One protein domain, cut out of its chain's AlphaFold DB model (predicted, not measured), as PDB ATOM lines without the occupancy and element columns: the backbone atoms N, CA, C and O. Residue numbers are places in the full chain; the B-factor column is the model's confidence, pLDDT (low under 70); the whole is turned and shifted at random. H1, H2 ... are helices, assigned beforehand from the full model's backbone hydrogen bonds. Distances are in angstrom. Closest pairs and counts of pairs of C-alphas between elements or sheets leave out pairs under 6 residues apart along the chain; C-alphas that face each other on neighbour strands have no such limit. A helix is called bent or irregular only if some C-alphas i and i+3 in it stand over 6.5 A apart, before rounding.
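What this domain is: This is residues 33 to 189 of the 212 residues of an uncharacterized protein of Acidobacteria bacterium (UniProt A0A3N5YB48). Three long helical stretches, H1b, H2 and H4b, lie side by side in a bundle, with H2 between the other two; H4 folds back on itself, its arm H4a running beside H1b. H3 crosses H1 near its bend, about midway along the length, while toward the end away from the bend of H4, H5 crosses H1a, and residues 183 to 189, with tiny H6, stick out as a tail. The printed part has 157 residues with six named helices in the order H1 to H6 and no named strand, class all helix. It is compact, with a radius of gyration of the C-alphas of 17.4 A, and spans 59 by 29 by 22 A, the tail adding to the longest span.

Where its parts are: H1, residues 33 to 58, was assigned as one helix by its hydrogen bonds but is bent, C-alphas 42 and 45 being 7.2 A apart. Its arms are H1a, residues 33 to 42, 14.1 A long from C-alpha 33 at (-44.081, -34.895, 24.451), and H1b, residues 45 to 58, 20.1 A. H2 is residues 65 to 82, 25.8 A; it is neither bent nor irregular, but only just: C-alphas 71 and 74 are 6.2 A apart. H3 is residues 91 to 103, 18.3 A. H4, residues 106 to 153, was likewise assigned as one helix by its hydrogen bonds but is bent, C-alphas 118 and 121 being 9.2 A apart; its arms are H4a, residues 106 to 118, 16.5 A, and H4b, residues 121 to 153, 46.3 A, ending with C-alpha 153 at (-37.811, -13.430, 12.352). H5 is residues 159 to 174, 23.0 A, and H6 is residues 185 to 188, 5.5 A.

How they stand to each other: H1 is the hub, touching four other helices. H1a touches H3, about perpendicular at 86 degrees, the closest C-alphas being those of Ala 40 and Gly 95 at 4.1 A. H1a touches H5 at a steep tilt of 52 degrees, opposite ways, with Ala 38 and Leu 164 closest at 4.8 A between C-alphas. H1b and H2 form a helical hairpin at a shallow tilt of 25 degrees, closest at C-alphas Pro 45 and Gly 77, 4.3 A. H2 touches H4b at a shallow tilt of 20 degrees, the same way, the closest C-alphas being those of Gly 67 and Gly 130 at 3.8 A. H4a and H4b touch at a steep tilt of 39 degrees, opposite ways, with C-alphas Gly 115 and Thr 124 closest at 5.2 A. H6 touches no helix. Every O i to N i+4 pair is within hydrogen-bond range in H1a, H1b, H3, H4b and H5; in H2 it is 13 of 14 and in H4a 7 of 9, while H6 is too short for such a pair.

The domain as a whole: The two C-alphas farthest apart, those of Gly 120 and Glu 186, are 59.0 A apart. The printed part has no cut, and no link is long. The mean pLDDT of the printed part is 93.3, and no printed residue is under 70.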
ATOM      1  N   GLU A  33     -45.279 -34.591  25.239       94.12
ATOM      2  CA  GLU A  33     -44.081 -34.895  24.451       94.12
ATOM      3  C   GLU A  33     -43.358 -33.626  24.015       94.12
ATOM      4  O   GLU A  33     -42.131 -33.541  24.147       94.12
ATOM      5  N   VAL A  34     -44.100 -32.618  23.553       96.31
ATOM      6  CA  VAL A  34     -43.520 -31.332  23.149       96.31
ATOM      7  C   VAL A  34     -42.894 -30.624  24.351       96.31
ATOM      8  O   VAL A  34     -41.738 -30.206  24.276       96.31
ATOM      9  N   PHE A  35     -43.581 -30.558  25.493       96.75
ATOM     10  CA  PHE A  35     -43.040 -29.924  26.696       96.75
ATOM     11  C   PHE A  35     -41.847 -30.680  27.283       96.75
ATOM     12  O   PHE A  35     -40.859 -30.045  27.649       96.75
ATOM     13  N   ARG A  36     -41.859 -32.021  27.311       95.50
ATOM     14  CA  ARG A  36     -40.676 -32.802  27.725       95.50
ATOM     15  C   ARG A  36     -39.493 -32.591  26.783       95.50
ATOM     16  O   ARG A  36     -38.350 -32.523  27.233       95.50
ATOM     17  N   THR A  37     -39.758 -32.426  25.490       96.44
ATOM     18  CA  THR A  37     -38.724 -32.085  24.504       96.44
ATOM     19  C   THR A  37     -38.171 -30.682  24.759       96.44
ATOM     20  O   THR A  37     -36.956 -30.496  24.754       96.44
ATOM     21  N   ALA A  38     -39.031 -29.707  25.066       97.00
ATOM     22  CA  ALA A  38     -38.609 -28.355  25.427       97.00
ATOM     23  C   ALA A  38     -37.728 -28.359  26.685       97.00
ATOM     24  O   ALA A  38     -36.669 -27.732  26.708       97.00
ATOM     25  N   GLU A  39     -38.104 -29.122  27.709       96.62
ATOM     26  CA  GLU A  39     -37.287 -29.298  28.908       96.62
ATOM     27  C   GLU A  39     -35.928 -29.941  28.614       96.62
ATOM     28  O   GLU A  39     -34.913 -29.496  29.158       96.62
ATOM     29  N   ALA A  40     -35.890 -30.964  27.756       96.56
ATOM     30  CA  ALA A  40     -34.650 -31.615  27.348       96.56
ATOM     31  C   ALA A  40     -33.720 -30.637  26.617       96.56
ATOM     32  O   ALA A  40     -32.547 -30.522  26.973       96.56
ATOM     33  N   ILE A  41     -34.255 -29.867  25.662       96.88
ATOM     34  CA  ILE A  41     -33.518 -28.818  24.944       96.88
ATOM     35  C   ILE A  41     -32.998 -27.766  25.927       96.88
ATOM     36  O   ILE A  41     -31.834 -27.384  25.867       96.88
ATOM     37  N   HIS A  42     -33.832 -27.311  26.863       96.81
ATOM     38  CA  HIS A  42     -33.426 -26.326  27.866       96.81
ATOM     39  C   HIS A  42     -32.302 -26.837  28.781       96.81
ATOM     40  O   HIS A  42     -31.442 -26.074  29.217       96.81
ATOM     41  N   SER A  43     -32.307 -28.138  29.070       96.75
ATOM     42  CA  SER A  43     -31.406 -28.765  30.038       96.75
ATOM     43  C   SER A  43     -30.092 -29.254  29.429       96.75
ATOM     44  O   SER A  43     -29.122 -29.445  30.157       96.75
ATOM     45  N   PHE A  44     -30.032 -29.437  28.110       97.31
ATOM     46  CA  PHE A  44     -28.869 -30.006  27.430       97.31
ATOM     47  C   PHE A  44     -27.546 -29.240  27.645       97.31
ATOM     48  O   PHE A  44     -26.548 -29.903  27.932       97.31
ATOM     49  N   PRO A  45     -27.484 -27.890  27.608       97.50
ATOM     50  CA  PRO A  45     -26.244 -27.167  27.917       97.50
ATOM     51  C   PRO A  45     -25.676 -27.528  29.297       97.50
ATOM     52  O   PRO A  45     -24.472 -27.700  29.464       97.50
ATOM     53  N   TRP A  46     -26.560 -27.704  30.282       97.56
ATOM     54  CA  TRP A  46     -26.191 -28.069  31.647       97.56
ATOM     55  C   TRP A  46     -25.811 -29.541  31.777       97.56
ATOM     56  O   TRP A  46     -24.910 -29.860  32.548       97.56
ATOM     57  N   ALA A  47     -26.440 -30.419  30.992       97.25
ATOM     58  CA  ALA A  47     -26.045 -31.819  30.886       97.25
ATOM     59  C   ALA A  47     -24.599 -31.945  30.392       97.25
ATOM     60  O   ALA A  47     -23.788 -32.629  31.013       97.25
ATOM     61  N   LEU A  48     -24.262 -31.229  29.314       97.31
ATOM     62  CA  LEU A  48     -22.918 -31.235  28.744       97.31
ATOM     63  C   LEU A  48     -21.890 -30.661  29.727       97.31
ATOM     64  O   LEU A  48     -20.826 -31.246  29.922       97.31
ATOM     65  N   ALA A  49     -22.233 -29.559  30.396       97.94
ATOM     66  CA  ALA A  49     -21.381 -28.955  31.413       97.94
ATOM     67  C   ALA A  49     -21.139 -29.879  32.613       97.94
ATOM     68  O   ALA A  49     -20.010 -29.985  33.085       97.94
ATOM     69  N   PHE A  50     -22.174 -30.587  33.070       97.81
ATOM     70  CA  PHE A  50     -22.056 -31.569  34.143       97.81
ATOM     71  C   PHE A  50     -21.120 -32.718  33.759       97.81
ATOM     72  O   PHE A  50     -20.183 -33.002  34.500       97.81
ATOM     73  N   VAL A  51     -21.317 -33.332  32.588       97.31
ATOM     74  CA  VAL A  51     -20.461 -34.435  32.116       97.31
ATOM     75  C   VAL A  51     -19.008 -33.978  31.972       97.31
ATOM     76  O   VAL A  51     -18.110 -34.645  32.481       97.31
ATOM     77  N   ALA A  52     -18.770 -32.823  31.345       98.00
ATOM     78  CA  ALA A  52     -17.424 -32.283  31.168       98.00
ATOM     79  C   ALA A  52     -16.742 -31.968  32.510       98.00
ATOM     80  O   ALA A  52     -15.577 -32.306  32.712       98.00
ATOM     81  N   GLY A  53     -17.467 -31.356  33.450       97.50
ATOM     82  CA  GLY A  53     -16.931 -31.030  34.768       97.50
ATOM     83  C   GLY A  53     -16.649 -32.265  35.627       97.50
ATOM     84  O   GLY A  53     -15.614 -32.313  36.285       97.50
ATOM     85  N   VAL A  54     -17.512 -33.286  35.586       96.44
ATOM     86  CA  VAL A  54     -17.274 -34.569  36.272       96.44
ATOM     87  C   VAL A  54     -16.077 -35.302  35.668       96.44
ATOM     88  O   VAL A  54     -15.227 -35.783  36.413       96.44
ATOM     89  N   ALA A  55     -15.956 -35.336  34.338       97.12
ATOM     90  CA  ALA A  55     -14.797 -35.925  33.671       97.12
ATOM     91  C   ALA A  55     -13.492 -35.208  34.066       97.12
ATOM     92  O   ALA A  55     -12.499 -35.856  34.390       97.12
ATOM     93  N   ALA A  56     -13.509 -33.874  34.121       97.31
ATOM     94  CA  ALA A  56     -12.363 -33.080  34.560       97.31
ATOM     95  C   ALA A  56     -12.014 -33.298  36.046       97.31
ATOM     96  O   ALA A  56     -10.834 -33.336  36.391       97.31
ATOM     97  N   LEU A  57     -13.012 -33.477  36.923       95.06
ATOM     98  CA  LEU A  57     -12.790 -33.866  38.322       95.06
ATOM     99  C   LEU A  57     -12.127 -35.246  38.412       95.06
ATOM    100  O   LEU A  57     -11.142 -35.410  39.129       95.06
ATOM    101  N   ALA A  58     -12.638 -36.222  37.658       95.44
ATOM    102  CA  ALA A  58     -12.123 -37.589  37.635       95.44
ATOM    103  C   ALA A  58     -10.688 -37.683  37.094       95.44
ATOM    104  O   ALA A  58      -9.917 -38.517  37.559       95.44
ATOM    105  N   ALA A  59     -10.306 -36.794  36.173       96.56
ATOM    106  CA  ALA A  59      -8.948 -36.711  35.641       96.56
ATOM    107  C   ALA A  59      -7.902 -36.220  36.665       96.56
ATOM    108  O   ALA A  59      -6.710 -36.264  36.371       96.56
ATOM    109  N   ARG A  60      -8.325 -35.745  37.851       92.44
ATOM    110  CA  ARG A  60      -7.449 -35.269  38.943       92.44
ATOM    111  C   ARG A  60      -6.412 -34.224  38.503       92.44
ATOM    112  O   ARG A  60      -5.301 -34.172  39.027       92.44
ATOM    113  N   GLY A  61      -6.787 -33.385  37.537       92.75
ATOM    114  CA  GLY A  61      -5.973 -32.268  37.066       92.75
ATOM    115  C   GLY A  61      -5.914 -31.098  38.061       92.75
ATOM    116  O   GLY A  61      -6.338 -31.219  39.214       92.75
ATOM    117  N   PRO A  62      -5.414 -29.924  37.633       96.25
ATOM    118  CA  PRO A  62      -5.367 -28.750  38.496       96.25
ATOM    119  C   PRO A  62      -6.779 -28.301  38.904       96.25
ATOM    120  O   PRO A  62      -7.737 -28.433  38.144       96.25
ATOM    121  N   ALA A  63      -6.906 -27.705  40.094       95.44
ATOM    122  CA  ALA A  63      -8.201 -27.377  40.705       95.44
ATOM    123  C   ALA A  63      -9.104 -26.445  39.868       95.44
ATOM    124  O   ALA A  63     -10.317 -26.436  40.057       95.44
ATOM    125  N   TRP A  64      -8.543 -25.666  38.939       97.00
ATOM    126  CA  TRP A  64      -9.313 -24.799  38.043       97.00
ATOM    127  C   TRP A  64      -9.901 -25.540  36.830       97.00
ATOM    128  O   TRP A  64     -10.841 -25.036  36.212       97.00
ATOM    129  N   ALA A  65      -9.392 -26.730  36.483       97.56
ATOM    130  CA  ALA A  65      -9.770 -27.445  35.262       97.56
ATOM    131  C   ALA A  65     -11.264 -27.817  35.198       97.56
ATOM    132  O   ALA A  65     -11.871 -27.568  34.153       97.56
ATOM    133  N   PRO A  66     -11.915 -28.313  36.274       97.69
ATOM    134  CA  PRO A  66     -13.358 -28.554  36.254       97.69
ATOM    135  C   PRO A  66     -14.172 -27.287  36.007       97.69
ATOM    136  O   PRO A  66     -15.149 -27.316  35.263       97.69
ATOM    137  N   GLY A  67     -13.743 -26.165  36.588       97.75
ATOM    138  CA  GLY A  67     -14.392 -24.875  36.386       97.75
ATOM    139  C   GLY A  67     -14.325 -24.421  34.935       97.75
ATOM    140  O   GLY A  67     -15.348 -24.050  34.360       97.75
ATOM    141  N   LEU A  68     -13.146 -24.521  34.316       98.06
ATOM    142  CA  LEU A  68     -12.978 -24.191  32.902       98.06
ATOM    143  C   LEU A  68     -13.797 -25.126  32.002       98.06
ATOM    144  O   LEU A  68     -14.475 -24.654  31.092       98.06
ATOM    145  N   ALA A  69     -13.786 -26.434  32.279       98.25
ATOM    146  CA  ALA A  69     -14.554 -27.417  31.518       98.25
ATOM    147  C   ALA A  69     -16.053 -27.076  31.519       98.25
ATOM    148  O   ALA A  69     -16.671 -27.015  30.458       98.25
ATOM    149  N   VAL A  70     -16.622 -26.765  32.687       98.06
ATOM    150  CA  VAL A  70     -18.021 -26.328  32.833       98.06
ATOM    151  C   VAL A  70     -18.275 -25.005  32.103       98.06
ATOM    152  O   VAL A  70     -19.259 -24.889  31.364       98.06
ATOM    153  N   ALA A  71     -17.386 -24.022  32.284       97.94
ATOM    154  CA  ALA A  71     -17.497 -22.687  31.697       97.94
ATOM    155  C   ALA A  71     -17.469 -22.695  30.162       97.94
ATOM    156  O   ALA A  71     -18.083 -21.825  29.553       97.94
ATOM    157  N   LEU A  72     -16.805 -23.673  29.540       98.19
ATOM    158  CA  LEU A  72     -16.758 -23.833  28.084       98.19
ATOM    159  C   LEU A  72     -17.873 -24.744  27.552       98.19
ATOM    160  O   LEU A  72     -18.506 -24.432  26.542       98.19
ATOM    161  N   ALA A  73     -18.152 -25.851  28.243       98.25
ATOM    162  CA  ALA A  73     -19.098 -26.865  27.791       98.25
ATOM    163  C   ALA A  73     -20.549 -26.360  27.744       98.25
ATOM    164  O   ALA A  73     -21.263 -26.650  26.784       98.25
ATOM    165  N   ALA A  74     -21.001 -25.572  28.725       98.00
ATOM    166  CA  ALA A  74     -22.369 -25.038  28.712       98.00
ATOM    167  C   ALA A  74     -22.617 -24.064  27.541       98.00
ATOM    168  O   ALA A  74     -23.573 -24.273  26.787       98.00
ATOM    169  N   PRO A  75     -21.771 -23.040  27.312       97.88
ATOM    170  CA  PRO A  75     -21.862 -22.199  26.120       97.88
ATOM    171  C   PRO A  75     -21.775 -22.990  24.814       97.88
ATOM    172  O   PRO A  75     -22.573 -22.744  23.912       97.88
ATOM    173  N   ALA A  76     -20.883 -23.982  24.722       97.62
ATOM    174  CA  ALA A  76     -20.806 -24.852  23.549       97.62
ATOM    175  C   ALA A  76     -22.132 -25.598  23.310       97.62
ATOM    176  O   ALA A  76     -22.673 -25.551  22.207       97.62
ATOM    177  N   GLY A  77     -22.720 -26.202  24.348       97.00
ATOM    178  CA  GLY A  77     -24.021 -26.870  24.260       97.00
ATOM    179  C   GLY A  77     -25.151 -25.927  23.835       97.00
ATOM    180  O   GLY A  77     -25.999 -26.289  23.020       97.00
ATOM    181  N   PHE A  78     -25.140 -24.689  24.329       96.69
ATOM    182  CA  PHE A  78     -26.078 -23.652  23.902       96.69
ATOM    183  C   PHE A  78     -25.913 -23.294  22.415       96.69
ATOM    184  O   PHE A  78     -26.910 -23.165  21.697       96.69
ATOM    185  N   LEU A  79     -24.675 -23.121  21.947       95.88
ATOM    186  CA  LEU A  79     -24.381 -22.773  20.554       95.88
ATOM    187  C   LEU A  79     -24.750 -23.918  19.609       95.88
ATOM    188  O   LEU A  79     -25.379 -23.668  18.584       95.88
ATOM    189  N   LEU A  80     -24.467 -25.165  19.994       95.44
ATOM    190  CA  LEU A  80     -24.877 -26.360  19.253       95.44
ATOM    191  C   LEU A  80     -26.398 -26.404  19.056       95.44
ATOM    192  O   LEU A  80     -26.875 -26.579  17.936       95.44
ATOM    193  N   LEU A  81     -27.180 -26.184  20.116       94.62
ATOM    194  CA  LEU A  81     -28.641 -26.120  19.997       94.62
ATOM    195  C   LEU A  81     -29.106 -24.964  19.114       94.62
ATOM    196  O   LEU A  81     -30.043 -25.123  18.333       94.62
ATOM    197  N   SER A  82     -28.446 -23.811  19.220       90.62
ATOM    198  CA  SER A  82     -28.763 -22.638  18.400       90.62
ATOM    199  C   SER A  82     -28.483 -22.893  16.915       90.62
ATOM    200  O   SER A  82     -29.227 -22.394  16.075       90.62
ATOM    201  N   ALA A  83     -27.486 -23.730  16.607       91.12
ATOM    202  CA  ALA A  83     -27.142 -24.198  15.266       91.12
ATOM    203  C   ALA A  83     -28.012 -25.369  14.757       91.12
ATOM    204  O   ALA A  83     -27.799 -25.844  13.645       91.12
ATOM    205  N   GLY A  84     -28.992 -25.844  15.535       89.38
ATOM    206  CA  GLY A  84     -29.916 -26.904  15.109       89.38
ATOM    207  C   GLY A  84     -29.544 -28.321  15.558       89.38
ATOM    208  O   GLY A  84     -30.170 -29.282  15.110       89.38
ATOM    209  N   ALA A  85     -28.603 -28.486  16.496       91.31
ATOM    210  CA  ALA A  85     -28.213 -29.807  17.008       91.31
ATOM    211  C   ALA A  85     -29.337 -30.563  17.745       91.31
ATOM    212  O   ALA A  85     -29.177 -31.735  18.068       91.31
ATOM    213  N   ALA A  86     -30.495 -29.938  17.989       88.81
ATOM    214  CA  ALA A  86     -31.659 -30.597  18.587       88.81
ATOM    215  C   ALA A  86     -32.170 -31.806  17.769       88.81
ATOM    216  O   ALA A  86     -32.852 -32.667  18.323       88.81
ATOM    217  N   HIS A  87     -31.831 -31.895  16.478       86.69
ATOM    218  CA  HIS A  87     -32.159 -33.048  15.632       86.69
ATOM    219  C   HIS A  87     -31.151 -34.200  15.729       86.69
ATOM    220  O   HIS A  87     -31.450 -35.302  15.274       86.69
ATOM    221  N   VAL A  88     -29.969 -33.967  16.307       88.19
ATOM    222  CA  VAL A  88     -28.919 -34.985  16.405       88.19
ATOM    223  C   VAL A  88     -29.346 -36.062  17.412       88.19
ATOM    224  O   VAL A  88     -29.757 -35.725  18.532       88.19
ATOM    225  N   PRO A  89     -29.253 -37.358  17.054       81.69
ATOM    226  CA  PRO A  89     -29.534 -38.450  17.978       81.69
ATOM    227  C   PRO A  89     -28.725 -38.315  19.273       81.69
ATOM    228  O   PRO A  89     -27.557 -37.941  19.263       81.69
ATOM    229  N   GLY A  90     -29.357 -38.594  20.411       88.19
ATOM    230  CA  GLY A  90     -28.704 -38.528  21.722       88.19
ATOM    231  C   GLY A  90     -28.729 -37.154  22.400       88.19
ATOM    232  O   GLY A  90     -28.790 -37.119  23.624       88.19
ATOM    233  N   VAL A  91     -28.802 -36.031  21.669       91.25
ATOM    234  CA  VAL A  91     -28.861 -34.679  22.281       91.25
ATOM    235  C   VAL A  91     -30.089 -34.531  23.183       91.25
ATOM    236  O   VAL A  91     -29.980 -34.168  24.356       91.25
ATOM    237  N   LEU A  92     -31.268 -34.882  22.662       93.19
ATOM    238  CA  LEU A  92     -32.517 -34.825  23.428       93.19
ATOM    239  C   LEU A  92     -32.558 -35.869  24.549       93.19
ATOM    240  O   LEU A  92     -33.070 -35.583  25.629       93.19
ATOM    241  N   ALA A  93     -31.988 -37.056  24.321       93.56
ATOM    242  CA  ALA A  93     -31.918 -38.101  25.338       93.56
ATOM    243  C   ALA A  93     -31.034 -37.665  26.517       93.56
ATOM    244  O   ALA A  93     -31.457 -37.765  27.667       93.56
ATOM    245  N   ALA A  94     -29.860 -37.089  26.241       93.38
ATOM    246  CA  ALA A  94     -28.953 -36.558  27.253       93.38
ATOM    247  C   ALA A  94     -29.594 -35.407  28.043       93.38
ATOM    248  O   ALA A  94     -29.570 -35.408  29.274       93.38
ATOM    249  N   GLY A  95     -30.233 -34.456  27.350       94.38
ATOM    250  CA  GLY A  95     -30.957 -33.360  27.995       94.38
ATOM    251  C   GLY A  95     -32.115 -33.849  28.872       94.38
ATOM    252  O   GLY A  95     -32.282 -33.380  29.999       94.38
ATOM    253  N   GLY A  96     -32.889 -34.825  28.392       93.94
ATOM    254  CA  GLY A  96     -34.009 -35.421  29.123       93.94
ATOM    255  C   GLY A  96     -33.572 -36.240  30.340       93.94
ATOM    256  O   GLY A  96     -34.162 -36.106  31.417       93.94
ATOM    257  N   ALA A  97     -32.513 -37.044  30.205       95.00
ATOM    258  CA  ALA A  97     -31.923 -37.808  31.302       95.00
ATOM    259  C   ALA A  97     -31.391 -36.871  32.391       95.00
ATOM    260  O   ALA A  97     -31.773 -36.997  33.557       95.00
ATOM    261  N   TYR A  98     -30.614 -35.856  32.001       95.94
ATOM    262  CA  TYR A  98     -30.119 -34.849  32.933       95.94
ATOM    263  C   TYR A  98     -31.257 -34.094  33.619       95.94
ATOM    264  O   TYR A  98     -31.221 -33.927  34.832       95.94
ATOM    265  N   ARG A  99     -32.304 -33.684  32.887       94.94
ATOM    266  CA  ARG A  99     -33.467 -33.020  33.492       94.94
ATOM    267  C   ARG A  99     -34.154 -33.899  34.533       94.94
ATOM    268  O   ARG A  99     -34.552 -33.391  35.577       94.94
ATOM    269  N   THR A 100     -34.289 -35.194  34.247       94.06
ATOM    270  CA  THR A 100     -34.869 -36.167  35.183       94.06
ATOM    271  C   THR A 100     -34.030 -36.241  36.452       94.06
ATOM    272  O   THR A 100     -34.559 -36.083  37.545       94.06
ATOM    273  N   ALA A 101     -32.715 -36.400  36.313       94.31
ATOM    274  CA  ALA A 101     -31.799 -36.458  37.447       94.31
ATOM    275  C   ALA A 101     -31.787 -35.142  38.248       94.31
ATOM    276  O   ALA A 101     -31.837 -35.154  39.478       94.31
ATOM    277  N   ALA A 102     -31.754 -34.000  37.557       92.88
ATOM    278  CA  ALA A 102     -31.736 -32.669  38.155       92.88
ATOM    279  C   ALA A 102     -33.003 -32.368  38.957       92.88
ATOM    280  O   ALA A 102     -32.919 -31.712  39.990       92.88
ATOM    281  N   TRP A 103     -34.157 -32.876  38.516       89.00
ATOM    282  CA  TRP A 103     -35.411 -32.765  39.262       89.00
ATOM    283  C   TRP A 103     -35.323 -33.405  40.656       89.00
ATOM    284  O   TRP A 103     -35.841 -32.843  41.614       89.00
ATOM    285  N   PHE A 104     -34.598 -34.519  40.790       92.06
ATOM    286  CA  PHE A 104     -34.341 -35.188  42.072       92.06
ATOM    287  C   PHE A 104     -33.085 -34.673  42.801       92.06
ATOM    288  O   PHE A 104     -32.673 -35.252  43.800       92.06
ATOM    289  N   GLY A 105     -32.430 -33.618  42.303       91.69
ATOM    290  CA  GLY A 105     -31.211 -33.069  42.911       91.69
ATOM    291  C   GLY A 105     -29.952 -33.932  42.743       91.69
ATOM    292  O   GLY A 105     -28.908 -33.598  43.302       91.69
ATOM    293  N   VAL A 106     -30.002 -35.000  41.942       95.31
ATOM    294  CA  VAL A 106     -28.905 -35.975  41.802       95.31
ATOM    295  C   VAL A 106     -27.589 -35.340  41.319       95.31
ATOM    296  O   VAL A 106     -26.570 -35.558  41.971       95.31
ATOM    297  N   PRO A 107     -27.550 -34.510  40.251       94.69
ATOM    298  CA  PRO A 107     -26.305 -33.884  39.800       94.69
ATOM    299  C   PRO A 107     -25.656 -32.998  40.869       94.69
ATOM    300  O   PRO A 107     -24.433 -32.954  40.975       94.69
ATOM    301  N   LEU A 108     -26.471 -32.309  41.675       93.12
ATOM    302  CA  LEU A 108     -25.979 -31.463  42.757       93.12
ATOM    303  C   LEU A 108     -25.351 -32.314  43.864       93.12
ATOM    304  O   LEU A 108     -24.227 -32.037  44.274       93.12
ATOM    305  N   ALA A 109     -26.041 -33.372  44.299       94.50
ATOM    306  CA  ALA A 109     -25.523 -34.300  45.301       94.50
ATOM    307  C   ALA A 109     -24.211 -34.961  44.841       94.50
ATOM    308  O   ALA A 109     -23.242 -34.995  45.596       94.50
ATOM    309  N   LEU A 110     -24.145 -35.408  43.580       94.56
ATOM    310  CA  LEU A 110     -22.941 -36.010  43.002       94.56
ATOM    311  C   LEU A 110     -21.744 -35.055  43.010       94.56
ATOM    312  O   LEU A 110     -20.637 -35.473  43.331       94.56
ATOM    313  N   VAL A 111     -21.947 -33.777  42.691       94.25
ATOM    314  CA  VAL A 111     -20.860 -32.787  42.705       94.25
ATOM    315  C   VAL A 111     -20.444 -32.443  44.133       94.25
ATOM    316  O   VAL A 111     -19.252 -32.413  44.418       94.25
ATOM    317  N   LEU A 112     -21.396 -32.196  45.037       94.12
ATOM    318  CA  LEU A 112     -21.087 -31.738  46.396       94.12
ATOM    319  C   LEU A 112     -20.498 -32.837  47.284       94.12
ATOM    320  O   LEU A 112     -19.648 -32.539  48.116       94.12
ATOM    321  N   VAL A 113     -20.926 -34.087  47.105       95.50
ATOM    322  CA  VAL A 113     -20.418 -35.230  47.877       95.50
ATOM    323  C   VAL A 113     -19.285 -35.926  47.129       95.50
ATOM    324  O   VAL A 113     -18.229 -36.179  47.701       95.50
ATOM    325  N   GLY A 114     -19.464 -36.207  45.837       93.44
ATOM    326  CA  GLY A 114     -18.469 -36.915  45.030       93.44
ATOM    327  C   GLY A 114     -17.269 -36.051  44.646       93.44
ATOM    328  O   GLY A 114     -16.144 -36.545  44.631       93.44
ATOM    329  N   GLY A 115     -17.467 -34.756  44.391       93.62
ATOM    330  CA  GLY A 115     -16.388 -33.834  44.021       93.62
ATOM    331  C   GLY A 115     -15.243 -33.805  45.042       93.62
ATOM    332  O   GLY A 115     -14.092 -34.037  44.649       93.62
ATOM    333  N   PRO A 116     -15.520 -33.599  46.346       95.50
ATOM    334  CA  PRO A 116     -14.487 -33.603  47.377       95.50
ATOM    335  C   PRO A 116     -13.756 -34.941  47.507       95.50
ATOM    336  O   PRO A 116     -12.554 -34.940  47.757       95.50
ATOM    337  N   LEU A 117     -14.449 -36.062  47.286       94.81
ATOM    338  CA  LEU A 117     -13.861 -37.405  47.348       94.81
ATOM    339  C   LEU A 117     -12.951 -37.709  46.149       94.81
ATOM    340  O   LEU A 117     -11.963 -38.425  46.287       94.81
ATOM    341  N   ILE A 118     -13.275 -37.178  44.967       93.62
ATOM    342  CA  ILE A 118     -12.569 -37.495  43.718       93.62
ATOM    343  C   ILE A 118     -11.402 -36.533  43.463       93.62
ATOM    344  O   ILE A 118     -10.300 -36.983  43.143       93.62
ATOM    345  N   GLY A 119     -11.652 -35.224  43.577       90.12
ATOM    346  CA  GLY A 119     -10.714 -34.155  43.208       90.12
ATOM    347  C   GLY A 119     -10.431 -33.144  44.325       90.12
ATOM    348  O   GLY A 119      -9.697 -32.178  44.113       90.12
ATOM    349  N   GLY A 120     -11.008 -33.335  45.514       95.00
ATOM    350  CA  GLY A 120     -10.848 -32.433  46.652       95.00
ATOM    351  C   GLY A 120     -11.753 -31.194  46.611       95.00
ATOM    352  O   GLY A 120     -12.375 -30.841  45.602       95.00
ATOM    353  N   TRP A 121     -11.821 -30.492  47.746       96.62
ATOM    354  CA  TRP A 121     -12.702 -29.326  47.913       96.62
ATOM    355  C   TRP A 121     -12.360 -28.176  46.957       96.62
ATOM    356  O   TRP A 121     -13.254 -27.519  46.431       96.62
ATOM    357  N   ARG A 122     -11.069 -27.960  46.666       97.12
ATOM    358  CA  ARG A 122     -10.619 -26.899  45.747       97.12
ATOM    359  C   ARG A 122     -11.133 -27.113  44.322       97.12
ATOM    360  O   ARG A 122     -11.612 -26.167  43.708       97.12
ATOM    361  N   ALA A 123     -11.078 -28.345  43.816       95.50
ATOM    362  CA  ALA A 123     -11.582 -28.672  42.484       95.50
ATOM    363  C   ALA A 123     -13.117 -28.585  42.418       95.50
ATOM    364  O   ALA A 123     -13.675 -28.105  41.433       95.50
ATOM    365  N   THR A 124     -13.797 -28.967  43.503       96.62
ATOM    366  CA  THR A 124     -15.256 -28.821  43.648       96.62
ATOM    367  C   THR A 124     -15.672 -27.348  43.649       96.62
ATOM    368  O   THR A 124     -16.591 -26.961  42.929       96.62
ATOM    369  N   ALA A 125     -14.954 -26.497  44.386       97.06
ATOM    370  CA  ALA A 125     -15.162 -25.052  44.360       97.06
ATOM    371  C   ALA A 125     -14.912 -24.469  42.958       97.06
ATOM    372  O   ALA A 125     -15.686 -23.629  42.499       97.06
ATOM    373  N   GLY A 126     -13.888 -24.963  42.250       97.06
ATOM    374  CA  GLY A 126     -13.632 -24.638  40.845       97.06
ATOM    375  C   GLY A 126     -14.801 -25.004  39.927       97.06
ATOM    376  O   GLY A 126     -15.230 -24.183  39.123       97.06
ATOM    377  N   TYR A 127     -15.379 -26.199  40.076       97.19
ATOM    378  CA  TYR A 127     -16.580 -26.600  39.335       97.19
ATOM    379  C   TYR A 127     -17.741 -25.619  39.576       97.19
ATOM    380  O   TYR A 127     -18.374 -25.154  38.625       97.19
ATOM    381  N   VAL A 128     -18.017 -25.279  40.842       96.50
ATOM    382  CA  VAL A 128     -19.130 -24.388  41.211       96.50
ATOM    383  C   VAL A 128     -18.917 -22.977  40.660       96.50
ATOM    384  O   VAL A 128     -19.853 -22.395  40.109       96.50
ATOM    385  N   SER A 129     -17.701 -22.433  40.740       97.06
ATOM    386  CA  SER A 129     -17.397 -21.116  40.168       97.06
ATOM    387  C   SER A 129     -17.538 -21.116  38.644       97.06
ATOM    388  O   SER A 129     -18.186 -20.227  38.087       97.06
ATOM    389  N   GLY A 130     -17.043 -22.157  37.969       97.69
ATOM    390  CA  GLY A 130     -17.230 -22.358  36.532       97.69
ATOM    391  C   GLY A 130     -18.700 -22.429  36.127       97.69
ATOM    392  O   GLY A 130     -19.093 -21.851  35.117       97.69
ATOM    393  N   TRP A 131     -19.543 -23.066  36.942       96.69
ATOM    394  CA  TRP A 131     -20.986 -23.121  36.713       96.69
ATOM    395  C   TRP A 131     -21.649 -21.744  36.804       96.69
ATOM    396  O   TRP A 131     -22.464 -21.401  35.948       96.69
ATOM    397  N   VAL A 132     -21.273 -20.921  37.789       97.38
ATOM    398  CA  VAL A 132     -21.764 -19.535  37.889       97.38
ATOM    399  C   VAL A 132     -21.356 -18.733  36.650       97.38
ATOM    400  O   VAL A 132     -22.211 -18.100  36.025       97.38
ATOM    401  N   VAL A 133     -20.087 -18.819  36.239       98.00
ATOM    402  CA  VAL A 133     -19.584 -18.157  35.022       98.00
ATOM    403  C   VAL A 133     -20.349 -18.634  33.785       98.00
ATOM    404  O   VAL A 133     -20.831 -17.812  33.006       98.00
ATOM    405  N   ALA A 134     -20.550 -19.944  33.637       97.81
ATOM    406  CA  ALA A 134     -21.314 -20.522  32.537       97.81
ATOM    407  C   ALA A 134     -22.739 -19.954  32.457       97.81
ATOM    408  O   ALA A 134     -23.209 -19.642  31.364       97.81
ATOM    409  N   ARG A 135     -23.430 -19.769  33.594       96.81
ATOM    410  CA  ARG A 135     -24.768 -19.148  33.626       96.81
ATOM    411  C   ARG A 135     -24.759 -17.720  33.114       96.81
ATOM    412  O   ARG A 135     -25.654 -17.363  32.351       96.81
ATOM    413  N   LEU A 136     -23.758 -16.930  33.490       97.75
ATOM    414  CA  LEU A 136     -23.621 -15.556  33.008       97.75
ATOM    415  C   LEU A 136     -23.358 -15.521  31.498       97.75
ATOM    416  O   LEU A 136     -24.032 -14.783  30.779       97.75
ATOM    417  N   VAL A 137     -22.447 -16.366  31.008       98.00
ATOM    418  CA  VAL A 137     -22.115 -16.451  29.578       98.00
ATOM    419  C   VAL A 137     -23.317 -16.926  28.764       98.00
ATOM    420  O   VAL A 137     -23.693 -16.275  27.793       98.00
ATOM    421  N   VAL A 138     -23.979 -18.013  29.171       97.44
ATOM    422  CA  VAL A 138     -25.178 -18.527  28.490       97.44
ATOM    423  C   VAL A 138     -26.305 -17.493  28.503       97.44
ATOM    424  O   VAL A 138     -26.967 -17.315  27.484       97.44
ATOM    425  N   ALA A 139     -26.507 -16.759  29.601       96.00
ATOM    426  CA  ALA A 139     -27.501 -15.688  29.651       96.00
ATOM    427  C   ALA A 139     -27.167 -14.533  28.690       96.00
ATOM    428  O   ALA A 139     -28.066 -13.982  28.052       96.00
ATOM    429  N   ALA A 140     -25.889 -14.167  28.558       96.94
ATOM    430  CA  ALA A 140     -25.452 -13.171  27.584       96.94
ATOM    431  C   ALA A 140     -25.674 -13.662  26.144       96.94
ATOM    432  O   ALA A 140     -26.257 -12.935  25.336       96.94
ATOM    433  N   LEU A 141     -25.297 -14.908  25.843       96.69
ATOM    434  CA  LEU A 141     -25.525 -15.532  24.537       96.69
ATOM    435  C   LEU A 141     -27.018 -15.618  24.197       96.69
ATOM    436  O   LEU A 141     -27.398 -15.301  23.074       96.69
ATOM    437  N   ASP A 142     -27.876 -15.962  25.157       95.31
ATOM    438  CA  ASP A 142     -29.334 -15.997  24.978       95.31
ATOM    439  C   ASP A 142     -29.910 -14.620  24.645       95.31
ATOM    440  O   ASP A 142     -30.732 -14.488  23.738       95.31
ATOM    441  N   ARG A 143     -29.424 -13.559  25.299       94.81
ATOM    442  CA  ARG A 143     -29.816 -12.181  24.960       94.81
ATOM    443  C   ARG A 143     -29.367 -11.786  23.556       94.81
ATOM    444  O   ARG A 143     -30.139 -11.144  22.845       94.81
ATOM    445  N   LEU A 144     -28.141 -12.137  23.167       93.94
ATOM    446  CA  LEU A 144     -27.612 -11.842  21.834       93.94
ATOM    447  C   LEU A 144     -28.392 -12.591  20.752       93.94
ATOM    448  O   LEU A 144     -28.801 -11.983  19.766       93.94
ATOM    449  N   GLU A 145     -28.646 -13.878  20.960       92.00
ATOM    450  CA  GLU A 145     -29.389 -14.712  20.020       92.00
ATOM    451  C   GLU A 145     -30.845 -14.254  19.896       92.00
ATOM    452  O   GLU A 145     -31.366 -14.139  18.790       92.00
ATOM    453  N   CYS A 146     -31.479 -13.888  21.011       92.44
ATOM    454  CA  CYS A 146     -32.800 -13.271  21.016       92.44
ATOM    455  C   CYS A 146     -32.835 -11.983  20.183       92.44
ATOM    456  O   CYS A 146     -33.732 -11.820  19.364       92.44
ATOM    457  N   ARG A 147     -31.852 -11.083  20.339       91.00
ATOM    458  CA  ARG A 147     -31.765  -9.854  19.527       91.00
ATOM    459  C   ARG A 147     -31.580 -10.167  18.042       91.00
ATOM    460  O   ARG A 147     -32.254  -9.571  17.209       91.00
ATOM    461  N   ARG A 148     -30.699 -11.117  17.714       88.75
ATOM    462  CA  ARG A 148     -30.453 -11.551  16.331       88.75
ATOM    463  C   ARG A 148     -31.713 -12.127  15.683       88.75
ATOM    464  O   ARG A 148     -32.019 -11.769  14.552       88.75
ATOM    465  N   ARG A 149     -32.452 -12.985  16.392       85.69
ATOM    466  CA  ARG A 149     -33.702 -13.585  15.896       85.69
ATOM    467  C   ARG A 149     -34.855 -12.599  15.862       85.69
ATOM    468  O   ARG A 149     -35.618 -12.629  14.913       85.69
ATOM    469  N   ALA A 150     -34.956 -11.686  16.822       88.94
ATOM    470  CA  ALA A 150     -35.946 -10.615  16.765       88.94
ATOM    471  C   ALA A 150     -35.763  -9.755  15.504       88.94
ATOM    472  O   ALA A 150     -36.742  -9.428  14.847       88.94
ATOM    473  N   ALA A 151     -34.514  -9.454  15.131       85.75
ATOM    474  CA  ALA A 151     -34.212  -8.691  13.922       85.75
ATOM    475  C   ALA A 151     -34.477  -9.462  12.613       85.75
ATOM    476  O   ALA A 151     -34.767  -8.834  11.601       85.75
ATOM    477  N   ARG A 152     -34.358 -10.797  12.614       82.81
ATOM    478  CA  ARG A 152     -34.557 -11.639  11.416       82.81
ATOM    479  C   ARG A 152     -35.990 -12.147  11.254       82.81
ATOM    480  O   ARG A 152     -36.542 -12.069  10.167       82.81
ATOM    481  N   ASP A 153     -36.571 -12.645  12.339       79.12
ATOM    482  CA  ASP A 153     -37.811 -13.430  12.352       79.12
ATOM    483  C   ASP A 153     -38.965 -12.697  13.066       79.12
ATOM    484  O   ASP A 153     -40.076 -13.223  13.157       79.12
ATOM    485  N   GLY A 154     -38.703 -11.520  13.651       82.00
ATOM    486  CA  GLY A 154     -39.689 -10.740  14.409       82.00
ATOM    487  C   GLY A 154     -40.062 -11.323  15.779       82.00
ATOM    488  O   GLY A 154     -40.955 -10.802  16.440       82.00
ATOM    489  N   LEU A 155     -39.392 -12.392  16.229       79.31
ATOM    490  CA  LEU A 155     -39.736 -13.131  17.450       79.31
ATOM    491  C   LEU A 155     -38.619 -13.048  18.505       79.31
ATOM    492  O   LEU A 155     -37.633 -13.791  18.424       79.31
ATOM    493  N   PRO A 156     -38.755 -12.193  19.537       85.44
ATOM    494  CA  PRO A 156     -37.782 -12.086  20.619       85.44
ATOM    495  C   PRO A 156     -37.950 -13.222  21.646       85.44
ATOM    496  O   PRO A 156     -38.268 -12.987  22.808       85.44
ATOM    497  N   LEU A 157     -37.702 -14.468  21.239       88.69
ATOM    498  CA  LEU A 157     -37.786 -15.636  22.128       88.69
ATOM    499  C   LEU A 157     -36.513 -15.786  22.973       88.69
ATOM    500  O   LEU A 157     -35.399 -15.667  22.457       88.69
ATOM    501  N   ARG A 158     -36.674 -16.089  24.266       90.00
ATOM    502  CA  ARG A 158     -35.578 -16.312  25.228       90.00
ATOM    503  C   ARG A 158     -35.789 -17.587  26.022       90.00
ATOM    504  O   ARG A 158     -36.917 -18.046  26.177       90.00
ATOM    505  N   GLY A 159     -34.702 -18.144  26.551       91.88
ATOM    506  CA  GLY A 159     -34.731 -19.213  27.542       91.88
ATOM    507  C   GLY A 159     -35.693 -20.351  27.189       91.88
ATOM    508  O   GLY A 159     -35.494 -21.058  26.201       91.88
ATOM    509  N   ALA A 160     -36.721 -20.529  28.020       93.81
ATOM    510  CA  ALA A 160     -37.728 -21.578  27.879       93.81
ATOM    511  C   ALA A 160     -38.621 -21.422  26.639       93.81
ATOM    512  O   ALA A 160     -38.953 -22.424  26.011       93.81
ATOM    513  N   ASP A 161     -38.961 -20.194  26.242       94.38
ATOM    514  CA  ASP A 161     -39.806 -19.930  25.070       94.38
ATOM    515  C   ASP A 161     -39.106 -20.387  23.792       94.38
ATOM    516  O   ASP A 161     -39.686 -21.034  22.921       94.38
ATOM    517  N   ARG A 162     -37.798 -20.125  23.719       94.31
ATOM    518  CA  ARG A 162     -36.955 -20.619  22.633       94.31
ATOM    519  C   ARG A 162     -36.874 -22.144  22.641       94.31
ATOM    520  O   ARG A 162     -36.912 -22.758  21.578       94.31
ATOM    521  N   SER A 163     -36.762 -22.762  23.816       95.62
ATOM    522  CA  SER A 163     -36.771 -24.222  23.937       95.62
ATOM    523  C   SER A 163     -38.097 -24.832  23.475       95.62
ATOM    524  O   SER A 163     -38.064 -25.856  22.798       95.62
ATOM    525  N   LEU A 164     -39.239 -24.193  23.762       96.12
ATOM    526  CA  LEU A 164     -40.546 -24.602  23.238       96.12
ATOM    527  C   LEU A 164     -40.594 -24.491  21.711       96.12
ATOM    528  O   LEU A 164     -40.981 -25.445  21.043       96.12
ATOM    529  N   ALA A 165     -40.154 -23.364  21.152       94.19
ATOM    530  CA  ALA A 165     -40.131 -23.162  19.706       94.19
ATOM    531  C   ALA A 165     -39.245 -24.193  18.984       94.19
ATOM    532  O   ALA A 165     -39.632 -24.739  17.952       94.19
ATOM    533  N   LEU A 166     -38.069 -24.505  19.538       94.25
ATOM    534  CA  LEU A 166     -37.203 -25.558  19.004       94.25
ATOM    535  C   LEU A 166     -37.843 -26.946  19.148       94.25
ATOM    536  O   LEU A 166     -37.758 -27.740  18.216       94.25
ATOM    537  N   ALA A 167     -38.506 -27.233  20.270       96.00
ATOM    538  CA  ALA A 167     -39.219 -28.493  20.461       96.00
ATOM    539  C   ALA A 167     -40.331 -28.668  19.424       96.00
ATOM    540  O   ALA A 167     -40.405 -29.719  18.791       96.00
ATOM    541  N   TYR A 168     -41.136 -27.628  19.197       95.19
ATOM    542  CA  TYR A 168     -42.142 -27.621  18.141       95.19
ATOM    543  C   TYR A 168     -41.519 -27.933  16.779       95.19
ATOM    544  O   TYR A 168     -41.967 -28.859  16.118       95.19
ATOM    545  N   ARG A 169     -40.444 -27.234  16.385       93.94
ATOM    546  CA  ARG A 169     -39.771 -27.471  15.095       93.94
ATOM    547  C   ARG A 169     -39.241 -28.895  14.955       93.94
ATOM    548  O   ARG A 169     -39.366 -29.489  13.890       93.94
ATOM    549  N   VAL A 170     -38.686 -29.470  16.024       94.62
ATOM    550  CA  VAL A 170     -38.241 -30.872  16.028       94.62
ATOM    551  C   VAL A 170     -39.398 -31.821  15.725       94.62
ATOM    552  O   VAL A 170     -39.234 -32.718  14.897       94.62
ATOM    553  N   HIS A 171     -40.553 -31.630  16.362       95.00
ATOM    554  CA  HIS A 171     -41.736 -32.463  16.124       95.00
ATOM    555  C   HIS A 171     -42.368 -32.198  14.758       95.00
ATOM    556  O   HIS A 171     -42.627 -33.145  14.023       95.00
ATOM    557  N   ALA A 172     -42.527 -30.932  14.370       93.44
ATOM    558  CA  ALA A 172     -43.061 -30.540  13.070       93.44
ATOM    559  C   ALA A 172     -42.248 -31.164  11.931       93.44
ATOM    560  O   ALA A 172     -42.814 -31.826  11.067       93.44
ATOM    561  N   ARG A 173     -40.914 -31.068  11.990       93.31
ATOM    562  CA  ARG A 173     -40.024 -31.658  10.986       93.31
ATOM    563  C   ARG A 173     -40.132 -33.179  10.917       93.31
ATOM    564  O   ARG A 173     -40.153 -33.736   9.825       93.31
ATOM    565  N   ARG A 174     -40.210 -33.857  12.069       92.25
ATOM    566  CA  ARG A 174     -40.391 -35.321  12.128       92.25
ATOM    567  C   ARG A 174     -41.713 -35.767  11.508       92.25
ATOM    568  O   ARG A 174     -41.760 -36.837  10.915       92.25
ATOM    569  N   LEU A 175     -42.752 -34.948  11.634       92.94
ATOM    570  CA  LEU A 175     -44.088 -35.209  11.102       92.94
ATOM    571  C   LEU A 175     -44.301 -34.658   9.679       92.94
ATOM    572  O   LEU A 175     -45.412 -34.746   9.163       92.94
ATOM    573  N   GLY A 176     -43.285 -34.051   9.051       91.69
ATOM    574  CA  GLY A 176     -43.424 -33.409   7.737       91.69
ATOM    575  C   GLY A 176     -44.377 -32.203   7.728       91.69
ATOM    576  O   GLY A 176     -44.997 -31.909   6.708       91.69
ATOM    577  N   ARG A 177     -44.538 -31.522   8.869       90.12
ATOM    578  CA  ARG A 177     -45.412 -30.353   9.064       90.12
ATOM    579  C   ARG A 177     -44.622 -29.043   8.994       90.12
ATOM    580  O   ARG A 177     -43.399 -29.017   9.098       90.12
ATOM    581  N   HIS A 178     -45.343 -27.932   8.858       87.75
ATOM    582  CA  HIS A 178     -44.759 -26.598   8.737       87.75
ATOM    583  C   HIS A 178     -44.035 -26.142  10.022       87.75
ATOM    584  O   HIS A 178     -44.626 -26.083  11.098       87.75
ATOM    585  N   GLU A 179     -42.763 -25.751   9.908       88.94
ATOM    586  CA  GLU A 179     -41.896 -25.355  11.039       88.94
ATOM    587  C   GLU A 179     -42.057 -23.886  11.492       88.94
ATOM    588  O   GLU A 179     -41.368 -23.419  12.411       88.94
ATOM    589  N   GLY A 180     -42.945 -23.133  10.837       88.00
ATOM    590  CA  GLY A 180     -43.223 -21.737  11.168       88.00
ATOM    591  C   GLY A 180     -43.722 -21.561  12.601       88.00
ATOM    592  O   GLY A 180     -44.527 -22.343  13.096       88.00
ATOM    593  N   LEU A 181     -43.237 -20.510  13.262       88.62
ATOM    594  CA  LEU A 181     -43.575 -20.198  14.655       88.62
ATOM    595  C   LEU A 181     -44.735 -19.207  14.782       88.62
ATOM    596  O   LEU A 181     -45.136 -18.886  15.891       88.62
ATOM    597  N   TRP A 182     -45.258 -18.701  13.672       84.75
ATOM    598  CA  TRP A 182     -46.442 -17.853  13.658       84.75
ATOM    599  C   TRP A 182     -47.654 -18.752  13.406       84.75
ATOM    600  O   TRP A 182     -47.729 -19.348  12.326       84.75
ATOM    601  N   PRO A 183     -48.533 -18.956  14.405       76.94
ATOM    602  CA  PRO A 183     -49.814 -19.602  14.178       76.94
ATOM    603  C   PRO A 183     -50.692 -18.656  13.358       76.94
ATOM    604  O   PRO A 183     -50.726 -17.450  13.634       76.94
ATOM    605  N   ASP A 184     -51.388 -19.196  12.368       81.50
ATOM    606  CA  ASP A 184     -52.360 -18.431  11.591       81.50
ATOM    607  C   ASP A 184     -53.607 -18.154  12.444       81.50
ATOM    608  O   ASP A 184     -53.800 -18.753  13.504       81.50
ATOM    609  N   ARG A 185     -54.493 -17.247  12.009       76.12
ATOM    610  CA  ARG A 185     -55.742 -16.967  12.754       76.12
ATOM    611  C   ARG A 185     -56.567 -18.233  13.009       76.12
ATOM    612  O   ARG A 185     -57.171 -18.350  14.068       76.12
ATOM    613  N   GLU A 186     -56.537 -19.176  12.074       76.19
ATOM    614  CA  GLU A 186     -57.202 -20.478  12.187       76.19
ATOM    615  C   GLU A 186     -56.588 -21.384  13.265       76.19
ATOM    616  O   GLU A 186     -57.276 -22.231  13.828       76.19
ATOM    617  N   ASP A 187     -55.305 -21.215  13.594       77.25
ATOM    618  CA  ASP A 187     -54.643 -22.009  14.635       77.25
ATOM    619  C   ASP A 187     -55.059 -21.570  16.048       77.25
ATOM    620  O   ASP A 187     -54.955 -22.348  16.997       77.25
ATOM    621  N   TYR A 188     -55.556 -20.337  16.193       78.94
ATOM    622  CA  TYR A 188     -56.110 -19.827  17.450       78.94
ATOM    623  C   TYR A 188     -57.556 -20.249  17.698       78.94
ATOM    624  O   TYR A 188     -58.097 -19.917  18.757       78.94
ATOM    625  N   ASP A 189     -58.170 -20.985  16.769       81.50
ATOM    626  CA  ASP A 189     -59.501 -21.529  16.980       81.50
ATOM    627  C   ASP A 189     -59.518 -22.380  18.257       81.50
ATOM    628  O   ASP A 189     -58.735 -23.321  18.436       81.50
TER     629      ASP A 189